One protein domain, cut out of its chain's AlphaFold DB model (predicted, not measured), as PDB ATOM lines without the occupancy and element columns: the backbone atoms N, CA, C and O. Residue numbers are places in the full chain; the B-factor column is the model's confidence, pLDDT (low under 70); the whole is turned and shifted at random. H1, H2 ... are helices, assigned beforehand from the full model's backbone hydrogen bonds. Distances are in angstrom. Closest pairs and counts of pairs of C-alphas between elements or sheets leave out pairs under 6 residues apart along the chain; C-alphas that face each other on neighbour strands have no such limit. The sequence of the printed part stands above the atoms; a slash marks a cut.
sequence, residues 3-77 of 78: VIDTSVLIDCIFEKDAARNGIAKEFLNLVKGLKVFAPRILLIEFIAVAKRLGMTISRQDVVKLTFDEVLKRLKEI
ATOM      1  N   VAL A   3     174.661 142.622 143.665       84.00
ATOM      2  CA  VAL A   3     174.897 144.048 143.895       84.00
ATOM      3  C   VAL A   3     175.616 144.580 142.668       84.00
ATOM      4  O   VAL A   3     176.651 144.036 142.290       84.00
ATOM      5  N   ILE A   4     175.047 145.597 142.028       84.31
ATOM      6  CA  ILE A   4     175.674 146.241 140.873       84.31
ATOM      7  C   ILE A   4     176.467 147.436 141.379       84.31
ATOM      8  O   ILE A   4     175.929 148.275 142.102       84.31
ATOM      9  N   ASP A   5     177.741 147.485 141.005       88.12
ATOM     10  CA  ASP A   5     178.601 148.623 141.293       88.12
ATOM     11  C   ASP A   5     178.264 149.821 140.394       88.12
ATOM     12  O   ASP A   5     177.795 149.666 139.262       88.12
ATOM     13  N   THR A   6     178.545 151.028 140.878       88.81
ATOM     14  CA  THR A   6     178.292 152.267 140.136       88.81
ATOM     15  C   THR A   6     178.998 152.278 138.785       88.81
ATOM     16  O   THR A   6     178.421 152.748 137.804       88.81
ATOM     17  N   SER A   7     180.217 151.733 138.699       89.94
ATOM     18  CA  SER A   7     181.017 151.723 137.466       89.94
ATOM     19  C   SER A   7     180.298 151.079 136.278       89.94
ATOM     20  O   SER A   7     180.337 151.631 135.183       89.94
ATOM     21  N   VAL A   8     179.558 149.989 136.500       90.06
ATOM     22  CA  VAL A   8     178.786 149.299 135.454       90.06
ATOM     23  C   VAL A   8     177.727 150.227 134.854       90.06
ATOM     24  O   VAL A   8     177.553 150.288 133.639       90.06
ATOM     25  N   LEU A   9     177.030 150.990 135.697       88.00
ATOM     26  CA  LEU A   9     175.998 151.923 135.244       88.00
ATOM     27  C   LEU A   9     176.607 153.137 134.540       88.00
ATOM     28  O   LEU A   9     176.063 153.596 133.540       88.00
ATOM     29  N   ILE A  10     177.739 153.638 135.037       88.25
ATOM     30  CA  ILE A  10     178.498 154.725 134.402       88.25
ATOM     31  C   ILE A  10     178.938 154.325 132.998       88.25
ATOM     32  O   ILE A  10     178.705 155.080 132.054       88.25
ATOM     33  N   ASP A  11     179.537 153.144 132.861       90.56
ATOM     34  CA  ASP A  11     180.023 152.640 131.578       90.56
ATOM     35  C   ASP A  11     178.871 152.423 130.599       90.56
ATOM     36  O   ASP A  11     179.010 152.728 129.415       90.56
ATOM     37  N   CYS A  12     177.715 151.965 131.089       88.19
ATOM     38  CA  CYS A  12     176.513 151.797 130.277       88.19
ATOM     39  C   CYS A  12     175.907 153.136 129.820       88.19
ATOM     40  O   CYS A  12     175.505 153.243 128.665       88.19
ATOM     41  N   ILE A  13     175.825 154.139 130.704       85.19
ATOM     42  CA  ILE A  13     175.078 155.389 130.459       85.19
ATOM     43  C   ILE A  13     175.917 156.445 129.736       85.19
ATOM     44  O   ILE A  13     175.405 157.140 128.865       85.19
ATOM     45  N   PHE A  14     177.188 156.611 130.107       82.75
ATOM     46  CA  PHE A  14     178.000 157.736 129.627       82.75
ATOM     47  C   PHE A  14     178.874 157.410 128.413       82.75
ATOM     48  O   PHE A  14     179.537 158.310 127.905       82.75
ATOM     49  N   GLU A  15     178.889 156.148 127.970       81.44
ATOM     50  CA  GLU A  15     179.490 155.657 126.714       81.44
ATOM     51  C   GLU A  15     180.913 156.178 126.405       81.44
ATOM     52  O   GLU A  15     181.309 156.308 125.250       81.44
ATOM     53  N   LYS A  16     181.712 156.484 127.437       83.06
ATOM     54  CA  LYS A  16     183.051 157.077 127.271       83.06
ATOM     55  C   LYS A  16     184.097 156.116 126.716       83.06
ATOM     56  O   LYS A  16     185.063 156.555 126.101       83.06
ATOM     57  N   ASP A  17     183.922 154.829 126.988       89.19
ATOM     58  CA  ASP A  17     184.784 153.745 126.538       89.19
ATOM     59  C   ASP A  17     183.892 152.692 125.880       89.19
ATOM     60  O   ASP A  17     183.040 152.093 126.539       89.19
ATOM     61  N   ALA A  18     184.063 152.493 124.572       90.75
ATOM     62  CA  ALA A  18     183.217 151.602 123.784       90.75
ATOM     63  C   ALA A  18     183.340 150.129 124.213       90.75
ATOM     64  O   ALA A  18     182.342 149.406 124.205       90.75
ATOM     65  N   ALA A  19     184.533 149.688 124.625       94.12
ATOM     66  CA  ALA A  19     184.750 148.317 125.075       94.12
ATOM     67  C   ALA A  19     184.050 148.078 126.416       94.12
ATOM     68  O   ALA A  19     183.283 147.123 126.563       94.12
ATOM     69  N   ARG A  20     184.242 148.989 127.377       94.25
ATOM     70  CA  ARG A  20     183.571 148.911 128.685       94.25
ATOM     71  C   ARG A  20     182.060 149.061 128.567       94.25
ATOM     72  O   ARG A  20     181.326 148.353 129.247       94.25
ATOM     73  N   ASN A  21     181.589 149.932 127.677       93.75
ATOM     74  CA  ASN A  21     180.167 150.108 127.405       93.75
ATOM     75  C   ASN A  21     179.520 148.817 126.886       93.75
ATOM     76  O   ASN A  21     178.461 148.431 127.381       93.75
ATOM     77  N   GLY A  22     180.170 148.127 125.943       94.25
ATOM     78  CA  GLY A  22     179.709 146.834 125.433       94.25
ATOM     79  C   GLY A  22     179.586 145.788 126.541       94.25
ATOM     80  O   GLY A  22     178.518 145.201 126.713       94.25
ATOM     81  N   ILE A  23     180.637 145.639 127.355       94.69
ATOM     82  CA  ILE A  23     180.662 144.702 128.490       94.69
ATOM     83  C   ILE A  23     179.564 145.038 129.507       94.69
ATOM     84  O   ILE A  23     178.848 144.149 129.965       94.69
ATOM     85  N   ALA A  24     179.393 146.316 129.852       92.31
ATOM     86  CA  ALA A  24     178.371 146.751 130.797       92.31
ATOM     87  C   ALA A  24     176.953 146.465 130.279       92.31
ATOM     88  O   ALA A  24     176.114 145.961 131.027       92.31
ATOM     89  N   LYS A  25     176.688 146.727 128.993       90.75
ATOM     90  CA  LYS A  25     175.400 146.427 128.347       90.75
ATOM     91  C   LYS A  25     175.110 144.927 128.333       90.75
ATOM     92  O   LYS A  25     173.993 144.521 128.658       90.75
ATOM     93  N   GLU A  26     176.096 144.105 127.986       93.19
ATOM     94  CA  GLU A  26     175.958 142.647 127.983       93.19
ATOM     95  C   GLU A  26     175.705 142.106 129.394       93.19
ATOM     96  O   GLU A  26     174.749 141.361 129.610       93.19
ATOM     97  N   PHE A  27     176.483 142.558 130.379       90.62
ATOM     98  CA  PHE A  27     176.292 142.182 131.777       90.62
ATOM     99  C   PHE A  27     174.883 142.524 132.273       90.62
ATOM    100  O   PHE A  27     174.209 141.666 132.844       90.62
ATOM    101  N   LEU A  28     174.405 143.749 132.025       87.25
ATOM    102  CA  LEU A  28     173.063 144.182 132.431       87.25
ATOM    103  C   LEU A  28     171.954 143.354 131.765       87.25
ATOM    104  O   LEU A  28     170.934 143.079 132.399       87.25
ATOM    105  N   ASN A  29     172.160 142.909 130.522       87.88
ATOM    106  CA  ASN A  29     171.245 141.987 129.849       87.88
ATOM    107  C   ASN A  29     171.262 140.586 130.487       87.88
ATOM    108  O   ASN A  29     170.199 139.988 130.639       87.88
ATOM    109  N   LEU A  30     172.428 140.072 130.894       88.25
ATOM    110  CA  LEU A  30     172.560 138.755 131.536       88.25
ATOM    111  C   LEU A  30     171.924 138.708 132.928       88.25
ATOM    112  O   LEU A  30     171.343 137.694 133.309       88.25
ATOM    113  N   VAL A  31     172.010 139.798 133.695       85.69
ATOM    114  CA  VAL A  31     171.416 139.866 135.043       85.69
ATOM    115  C   VAL A  31     169.943 140.291 135.037       85.69
ATOM    116  O   VAL A  31     169.334 140.455 136.099       85.69
ATOM    117  N   LYS A  32     169.346 140.460 133.853       79.00
ATOM    118  CA  LYS A  32     167.935 140.813 133.678       79.00
ATOM    119  C   LYS A  32     167.028 139.761 134.329       79.00
ATOM    120  O   LYS A  32     167.215 138.561 134.166       79.00
ATOM    121  N   GLY A  33     166.027 140.220 135.081       76.06
ATOM    122  CA  GLY A  33     165.091 139.350 135.809       76.06
ATOM    123  C   GLY A  33     165.621 138.808 137.142       76.06
ATOM    124  O   GLY A  33     164.853 138.227 137.909       76.06
ATOM    125  N   LEU A  34     166.895 139.040 137.473       82.00
ATOM    126  CA  LEU A  34     167.445 138.703 138.782       82.00
ATOM    127  C   LEU A  34     167.164 139.808 139.805       82.00
ATOM    128  O   LEU A  34     167.018 140.987 139.480       82.00
ATOM    129  N   LYS A  35     167.128 139.431 141.087       77.88
ATOM    130  CA  LYS A  35     167.006 140.395 142.186       77.88
ATOM    131  C   LYS A  35     168.315 141.176 142.338       77.88
ATOM    132  O   LYS A  35     169.297 140.655 142.886       77.88
ATOM    133  N   VAL A  36     168.291 142.418 141.866       74.50
ATOM    134  CA  VAL A  36     169.386 143.386 141.962       74.50
ATOM    135  C   VAL A  36     169.203 144.273 143.192       74.50
ATOM    136  O   VAL A  36     168.099 144.733 143.485       74.50
ATOM    137  N   PHE A  37     170.295 144.519 143.910       77.94
ATOM    138  CA  PHE A  37     170.368 145.498 144.986       77.94
ATOM    139  C   PHE A  37     171.245 146.678 144.559       77.94
ATOM    140  O   PHE A  37     172.393 146.490 144.160       77.94
ATOM    141  N   ALA A  38     170.701 147.890 144.676       72.69
ATOM    142  CA  ALA A  38     171.420 149.141 144.467       72.69
ATOM    143  C   ALA A  38     171.666 149.806 145.835       72.69
ATOM    144  O   ALA A  38     170.712 150.293 146.458       72.69
ATOM    145  N   PRO A  39     172.907 149.820 146.351       77.19
ATOM    146  CA  PRO A  39     173.198 150.427 147.644       77.19
ATOM    147  C   PRO A  39     173.033 151.955 147.591       77.19
ATOM    148  O   PRO A  39     173.247 152.576 146.555       77.19
ATOM    149  N   ARG A  40     172.726 152.613 148.719       78.94
ATOM    150  CA  ARG A  40     172.558 154.087 148.748       78.94
ATOM    151  C   ARG A  40     173.813 154.853 148.305       78.94
ATOM    152  O   ARG A  40     173.669 155.956 147.785       78.94
ATOM    153  N   ILE A  41     175.008 154.279 148.499       83.38
ATOM    154  CA  ILE A  41     176.282 154.883 148.073       83.38
ATOM    155  C   ILE A  41     176.365 155.040 146.549       83.38
ATOM    156  O   ILE A  41     176.929 156.023 146.080       83.38
ATOM    157  N   LEU A  42     175.683 154.169 145.794       85.62
ATOM    158  CA  LEU A  42     175.640 154.206 144.334       85.62
ATOM    159  C   LEU A  42     175.134 155.552 143.816       85.62
ATOM    160  O   LEU A  42     175.699 156.122 142.890       85.62
ATOM    161  N   LEU A  43     174.107 156.118 144.457       82.50
ATOM    162  CA  LEU A  43     173.588 157.440 144.095       82.50
ATOM    163  C   LEU A  43     174.651 158.534 144.254       82.50
ATOM    164  O   LEU A  43     174.749 159.423 143.414       82.50
ATOM    165  N   ILE A  44     175.428 158.486 145.338       86.56
ATOM    166  CA  ILE A  44     176.456 159.491 145.635       86.56
ATOM    167  C   ILE A  44     177.586 159.385 144.613       86.56
ATOM    168  O   ILE A  44     177.987 160.396 144.035       86.56
ATOM    169  N   GLU A  45     178.060 158.170 144.355       89.75
ATOM    170  CA  GLU A  45     179.124 157.903 143.386       89.75
ATOM    171  C   GLU A  45     178.701 158.284 141.969       89.75
ATOM    172  O   GLU A  45     179.467 158.932 141.254       89.75
ATOM    173  N   PHE A  46     177.463 157.971 141.582       88.94
ATOM    174  CA  PHE A  46     176.946 158.287 140.256       88.94
ATOM    175  C   PHE A  46     176.884 159.799 140.030       88.94
ATOM    176  O   PHE A  46     177.390 160.300 139.026       88.94
ATOM    177  N   ILE A  47     176.323 160.547 140.990       87.44
ATOM    178  CA  ILE A  47     176.275 162.016 140.932       87.44
ATOM    179  C   ILE A  47     177.693 162.591 140.892       87.44
ATOM    180  O   ILE A  47     177.957 163.519 140.127       87.44
ATOM    181  N   ALA A  48     178.617 162.056 141.696       90.62
ATOM    182  CA  ALA A  48     180.000 162.519 141.729       90.62
ATOM    183  C   ALA A  48     180.707 162.310 140.382       90.62
ATOM    184  O   ALA A  48     181.387 163.218 139.902       90.62
ATOM    185  N   VAL A  49     180.527 161.147 139.747       89.81
ATOM    186  CA  VAL A  49     181.064 160.881 138.406       89.81
ATOM    187  C   VAL A  49     180.428 161.820 137.387       89.81
ATOM    188  O   VAL A  49     181.163 162.527 136.709       89.81
ATOM    189  N   ALA A  50     179.099 161.904 137.323       86.50
ATOM    190  CA  ALA A  50     178.391 162.762 136.372       86.50
ATOM    191  C   ALA A  50     178.816 164.238 136.475       86.50
ATOM    192  O   ALA A  50     179.099 164.873 135.461       86.50
ATOM    193  N   LYS A  51     178.983 164.764 137.697       89.31
ATOM    194  CA  LYS A  51     179.523 166.115 137.917       89.31
ATOM    195  C   LYS A  51     180.931 166.283 137.352       89.31
ATOM    196  O   LYS A  51     181.203 167.291 136.707       89.31
ATOM    197  N   ARG A  52     181.820 165.298 137.540       89.06
ATOM    198  CA  ARG A  52     183.164 165.309 136.923       89.06
ATOM    199  C   ARG A  52     183.113 165.255 135.397       89.06
ATOM    200  O   ARG A  52     184.060 165.683 134.750       89.06
ATOM    201  N   LEU A  53     182.024 164.747 134.826       84.88
ATOM    202  CA  LEU A  53     181.779 164.755 133.385       84.88
ATOM    203  C   LEU A  53     181.166 166.068 132.877       84.88
ATOM    204  O   LEU A  53     180.856 166.161 131.694       84.88
ATOM    205  N   GLY A  54     181.000 167.075 133.740       85.56
ATOM    206  CA  GLY A  54     180.388 168.356 133.383       85.56
ATOM    207  C   GLY A  54     178.862 168.308 133.309       85.56
ATOM    208  O   GLY A  54     178.246 169.234 132.791       85.56
ATOM    209  N   MET A  55     178.239 167.242 133.819       83.62
ATOM    210  CA  MET A  55     176.790 167.079 133.796       83.62
ATOM    211  C   MET A  55     176.175 167.529 135.117       83.62
ATOM    212  O   MET A  55     176.574 167.093 136.202       83.62
ATOM    213  N   THR A  56     175.151 168.370 135.023       81.62
ATOM    214  CA  THR A  56     174.323 168.741 136.171       81.62
ATOM    215  C   THR A  56     173.185 167.741 136.282       81.62
ATOM    216  O   THR A  56     172.224 167.804 135.525       81.62
ATOM    217  N   ILE A  57     173.316 166.803 137.217       82.62
ATOM    218  CA  ILE A  57     172.329 165.754 137.466       82.62
ATOM    219  C   ILE A  57     171.808 165.846 138.902       82.62
ATOM    220  O   ILE A  57     172.587 165.961 139.856       82.62
ATOM    221  N   SER A  58     170.488 165.816 139.080       81.69
ATOM    222  CA  SER A  58     169.873 165.746 140.404       81.69
ATOM    223  C   SER A  58     169.776 164.299 140.888       81.69
ATOM    224  O   SER A  58     169.851 163.337 140.123       81.69
ATOM    225  N   ARG A  59     169.537 164.113 142.188       76.75
ATOM    226  CA  ARG A  59     169.266 162.778 142.738       76.75
ATOM    227  C   ARG A  59     168.053 162.113 142.078       76.75
ATOM    228  O   ARG A  59     168.053 160.899 141.908       76.75
ATOM    229  N   GLN A  60     167.028 162.892 141.732       80.19
ATOM    230  CA  GLN A  60     165.822 162.389 141.072       80.19
ATOM    231  C   GLN A  60     166.122 161.929 139.646       80.19
ATOM    232  O   GLN A  60     165.593 160.904 139.231       80.19
ATOM    233  N   ASP A  61     167.020 162.619 138.946       79.25
ATOM    234  CA  ASP A  61     167.470 162.222 137.611       79.25
ATOM    235  C   ASP A  61     168.275 160.926 137.658       79.25
ATOM    236  O   ASP A  61     168.068 160.066 136.815       79.25
ATOM    237  N   VAL A  62     169.134 160.724 138.666       74.94
ATOM    238  CA  VAL A  62     169.841 159.438 138.828       74.94
ATOM    239  C   VAL A  62     168.866 158.316 139.138       74.94
ATOM    240  O   VAL A  62     168.975 157.245 138.553       74.94
ATOM    241  N   VAL A  63     167.896 158.536 140.031       74.44
ATOM    242  CA  VAL A  63     166.862 157.528 140.304       74.44
ATOM    243  C   VAL A  63     166.087 157.221 139.029       74.44
ATOM    244  O   VAL A  63     165.931 156.052 138.717       74.44
ATOM    245  N   LYS A  64     165.671 158.228 138.253       72.50
ATOM    246  CA  LYS A  64     165.020 158.006 136.957       72.50
ATOM    247  C   LYS A  64     165.922 157.269 135.982       72.50
ATOM    248  O   LYS A  64     165.501 156.249 135.490       72.50
ATOM    249  N   LEU A  65     167.161 157.687 135.752       70.81
ATOM    250  CA  LEU A  65     168.069 157.031 134.806       70.81
ATOM    251  C   LEU A  65     168.392 155.596 135.207       70.81
ATOM    252  O   LEU A  65     168.379 154.707 134.371       70.81
ATOM    253  N   THR A  66     168.650 155.347 136.488       68.69
ATOM    254  CA  THR A  66     168.914 153.988 136.974       68.69
ATOM    255  C   THR A  66     167.658 153.127 136.943       68.69
ATOM    256  O   THR A  66     167.737 151.964 136.572       68.69
ATOM    257  N   PHE A  67     166.492 153.677 137.280       65.94
ATOM    258  CA  PHE A  67     165.232 152.942 137.267       65.94
ATOM    259  C   PHE A  67     164.706 152.737 135.846       65.94
ATOM    260  O   PHE A  67     164.265 151.641 135.545       65.94
ATOM    261  N   ASP A  68     164.803 153.732 134.969       60.31
ATOM    262  CA  ASP A  68     164.410 153.694 133.562       60.31
ATOM    263  C   ASP A  68     165.390 152.854 132.747       60.31
ATOM    264  O   ASP A  68     164.927 152.051 131.958       60.31
ATOM    265  N   GLU A  69     166.708 152.918 132.942       60.66
ATOM    266  CA  GLU A  69     167.631 152.030 132.211       60.66
ATOM    267  C   GLU A  69     167.452 150.568 132.649       60.66
ATOM    268  O   GLU A  69     167.441 149.656 131.819       60.66
ATOM    269  N   VAL A  70     167.200 150.334 133.943       58.84
ATOM    270  CA  VAL A  70     166.856 149.001 134.458       58.84
ATOM    271  C   VAL A  70     165.464 148.562 133.973       58.84
ATOM    272  O   VAL A  70     165.308 147.428 133.528       58.84
ATOM    273  N   LEU A  71     164.441 149.425 133.993       48.28
ATOM    274  CA  LEU A  71     163.057 149.083 133.626       48.28
ATOM    275  C   LEU A  71     162.784 149.053 132.125       48.28
ATOM    276  O   LEU A  71     161.991 148.228 131.683       48.28
ATOM    277  N   LYS A  72     163.373 149.947 131.337       50.94
ATOM    278  CA  LYS A  72     163.207 150.021 129.878       50.94
ATOM    279  C   LYS A  72     163.740 148.740 129.253       50.94
ATOM    280  O   LYS A  72     163.019 148.077 128.515       50.94
ATOM    281  N   ARG A  73     164.891 148.262 129.733       50.66
ATOM    282  CA  ARG A  73     165.400 146.931 129.387       50.66
ATOM    283  C   ARG A  73     164.546 145.789 129.933       50.66
ATOM    284  O   ARG A  73     164.533 144.733 129.311       50.66
ATOM    285  N   LEU A  74     163.797 145.958 131.029       42.00
ATOM    286  CA  LEU A  74     162.820 144.964 131.518       42.00
ATOM    287  C   LEU A  74     161.505 144.939 130.715       42.00
ATOM    288  O   LEU A  74     160.882 143.882 130.644       42.00
ATOM    289  N   LYS A  75     161.090 146.057 130.108       36.53
ATOM    290  CA  LYS A  75     159.806 146.211 129.395       36.53
ATOM    291  C   LYS A  75     159.880 146.057 127.874       36.53
ATOM    292  O   LYS A  75     158.834 145.874 127.266       36.53
ATOM    293  N   GLU A  76     161.062 146.078 127.260       38.69
ATOM    294  CA  GLU A  76     161.248 145.881 125.806       38.69
ATOM    295  C   GLU A  76     160.978 144.441 125.306       38.69
ATOM    296  O   GLU A  76     161.448 144.044 124.246       38.69
ATOM    297  N   ILE A  77     160.191 143.646 126.039       41.38
ATOM    298  CA  ILE A  77     159.603 142.403 125.526       41.38
ATOM    299  C   ILE A  77     158.101 142.427 125.831       41.38
ATOM    300  O   ILE A  77     157.662 142.072 126.928       41.38
TER     301      ILE A  77
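Overview. This is residues 3 to 77 of the 78 residues of an uncharacterized protein of Geoglobus ahangari (UniProt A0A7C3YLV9). Three helices, H3, H1 and H2, have their centres roughly in a row, with the short H1 in the middle, and the longest helix, H4, runs across one side of this row from H3 past H1 toward H2. The helices cross at steep angles, and H4 packs on the row only loosely: it touches H3 with its residues 59 to 63 and merely comes close to H1 and H2. The printed part has 75 residues with four named helices, in the order H1, H2, H3, H4, and no named strand; the class is all helix. The whole is compact, with a radius of gyration of the C-alphas of 12.0 A and spans of 33 by 26 by 21 A.

Along the chain. H4, residues 59 to 75, measures 23.3 A from first to last C-alpha and ends with C-alpha 75 at (159.806, 146.211, 129.395); it has a kink of 25 degrees near residue 69. H3, residues 40 to 52, is 19.4 A long and begins with C-alpha 40 at (172.558, 154.087, 148.748). H1, residues 6 to 14, is 11.9 A long and begins with C-alpha 6 at (178.292, 152.267, 140.136). H2, residues 18 to 30, is 18.4 A long.

Arrangement. H4 touches H3 about perpendicular, at 74 degrees; H4 touches H3 with residues 59 to 63 alone, H3 touches H4 with residues 43 to 47 alone, and the closest C-alphas are those of Leu 43 and Val 62, 6.8 A apart. H4 and H1 are close but not clearly touching, about perpendicular at 80 degrees, with the closest C-alphas, those of Leu 9 and Thr 66, 7.6 A apart. H4 and H2 are also close but not clearly touching; their closest C-alphas, those of Asn 29 and Arg 73, are 7.7 A apart. H1 touches H3 at a steep tilt of 42 degrees, the same way, with the C-alphas of Thr 6 and Leu 42 closest at 5.3 A. H1 touches residues 20 to 25 of H2 at a steep tilt of 65 degrees, opposite ways, with the C-alphas of Asp 11 and Asn 21 closest at 4.9 A. H2 and H3 are apart. Of the three pairs of helices that touch, 0 are at a shallow tilt: the packing is mostly crossed. In H1 and H2 every O i to N i+4 pair is within hydrogen-bond range; in H3 it is 8 of 9 and in H4 12 of 13.

Size, cuts and confidence. The two C-alphas farthest apart are those of Arg 52 and Ile 77, at 34.8 A. The printed part has no cut. The link from H1 to H2 is tight, with 3 residues; those from H2 to H3, with 9, and from H3 to H4, with 6, are short. The mean pLDDT of the printed part is 79.7; residues 66 to 77 are under 70, and the mean of H4 is 63.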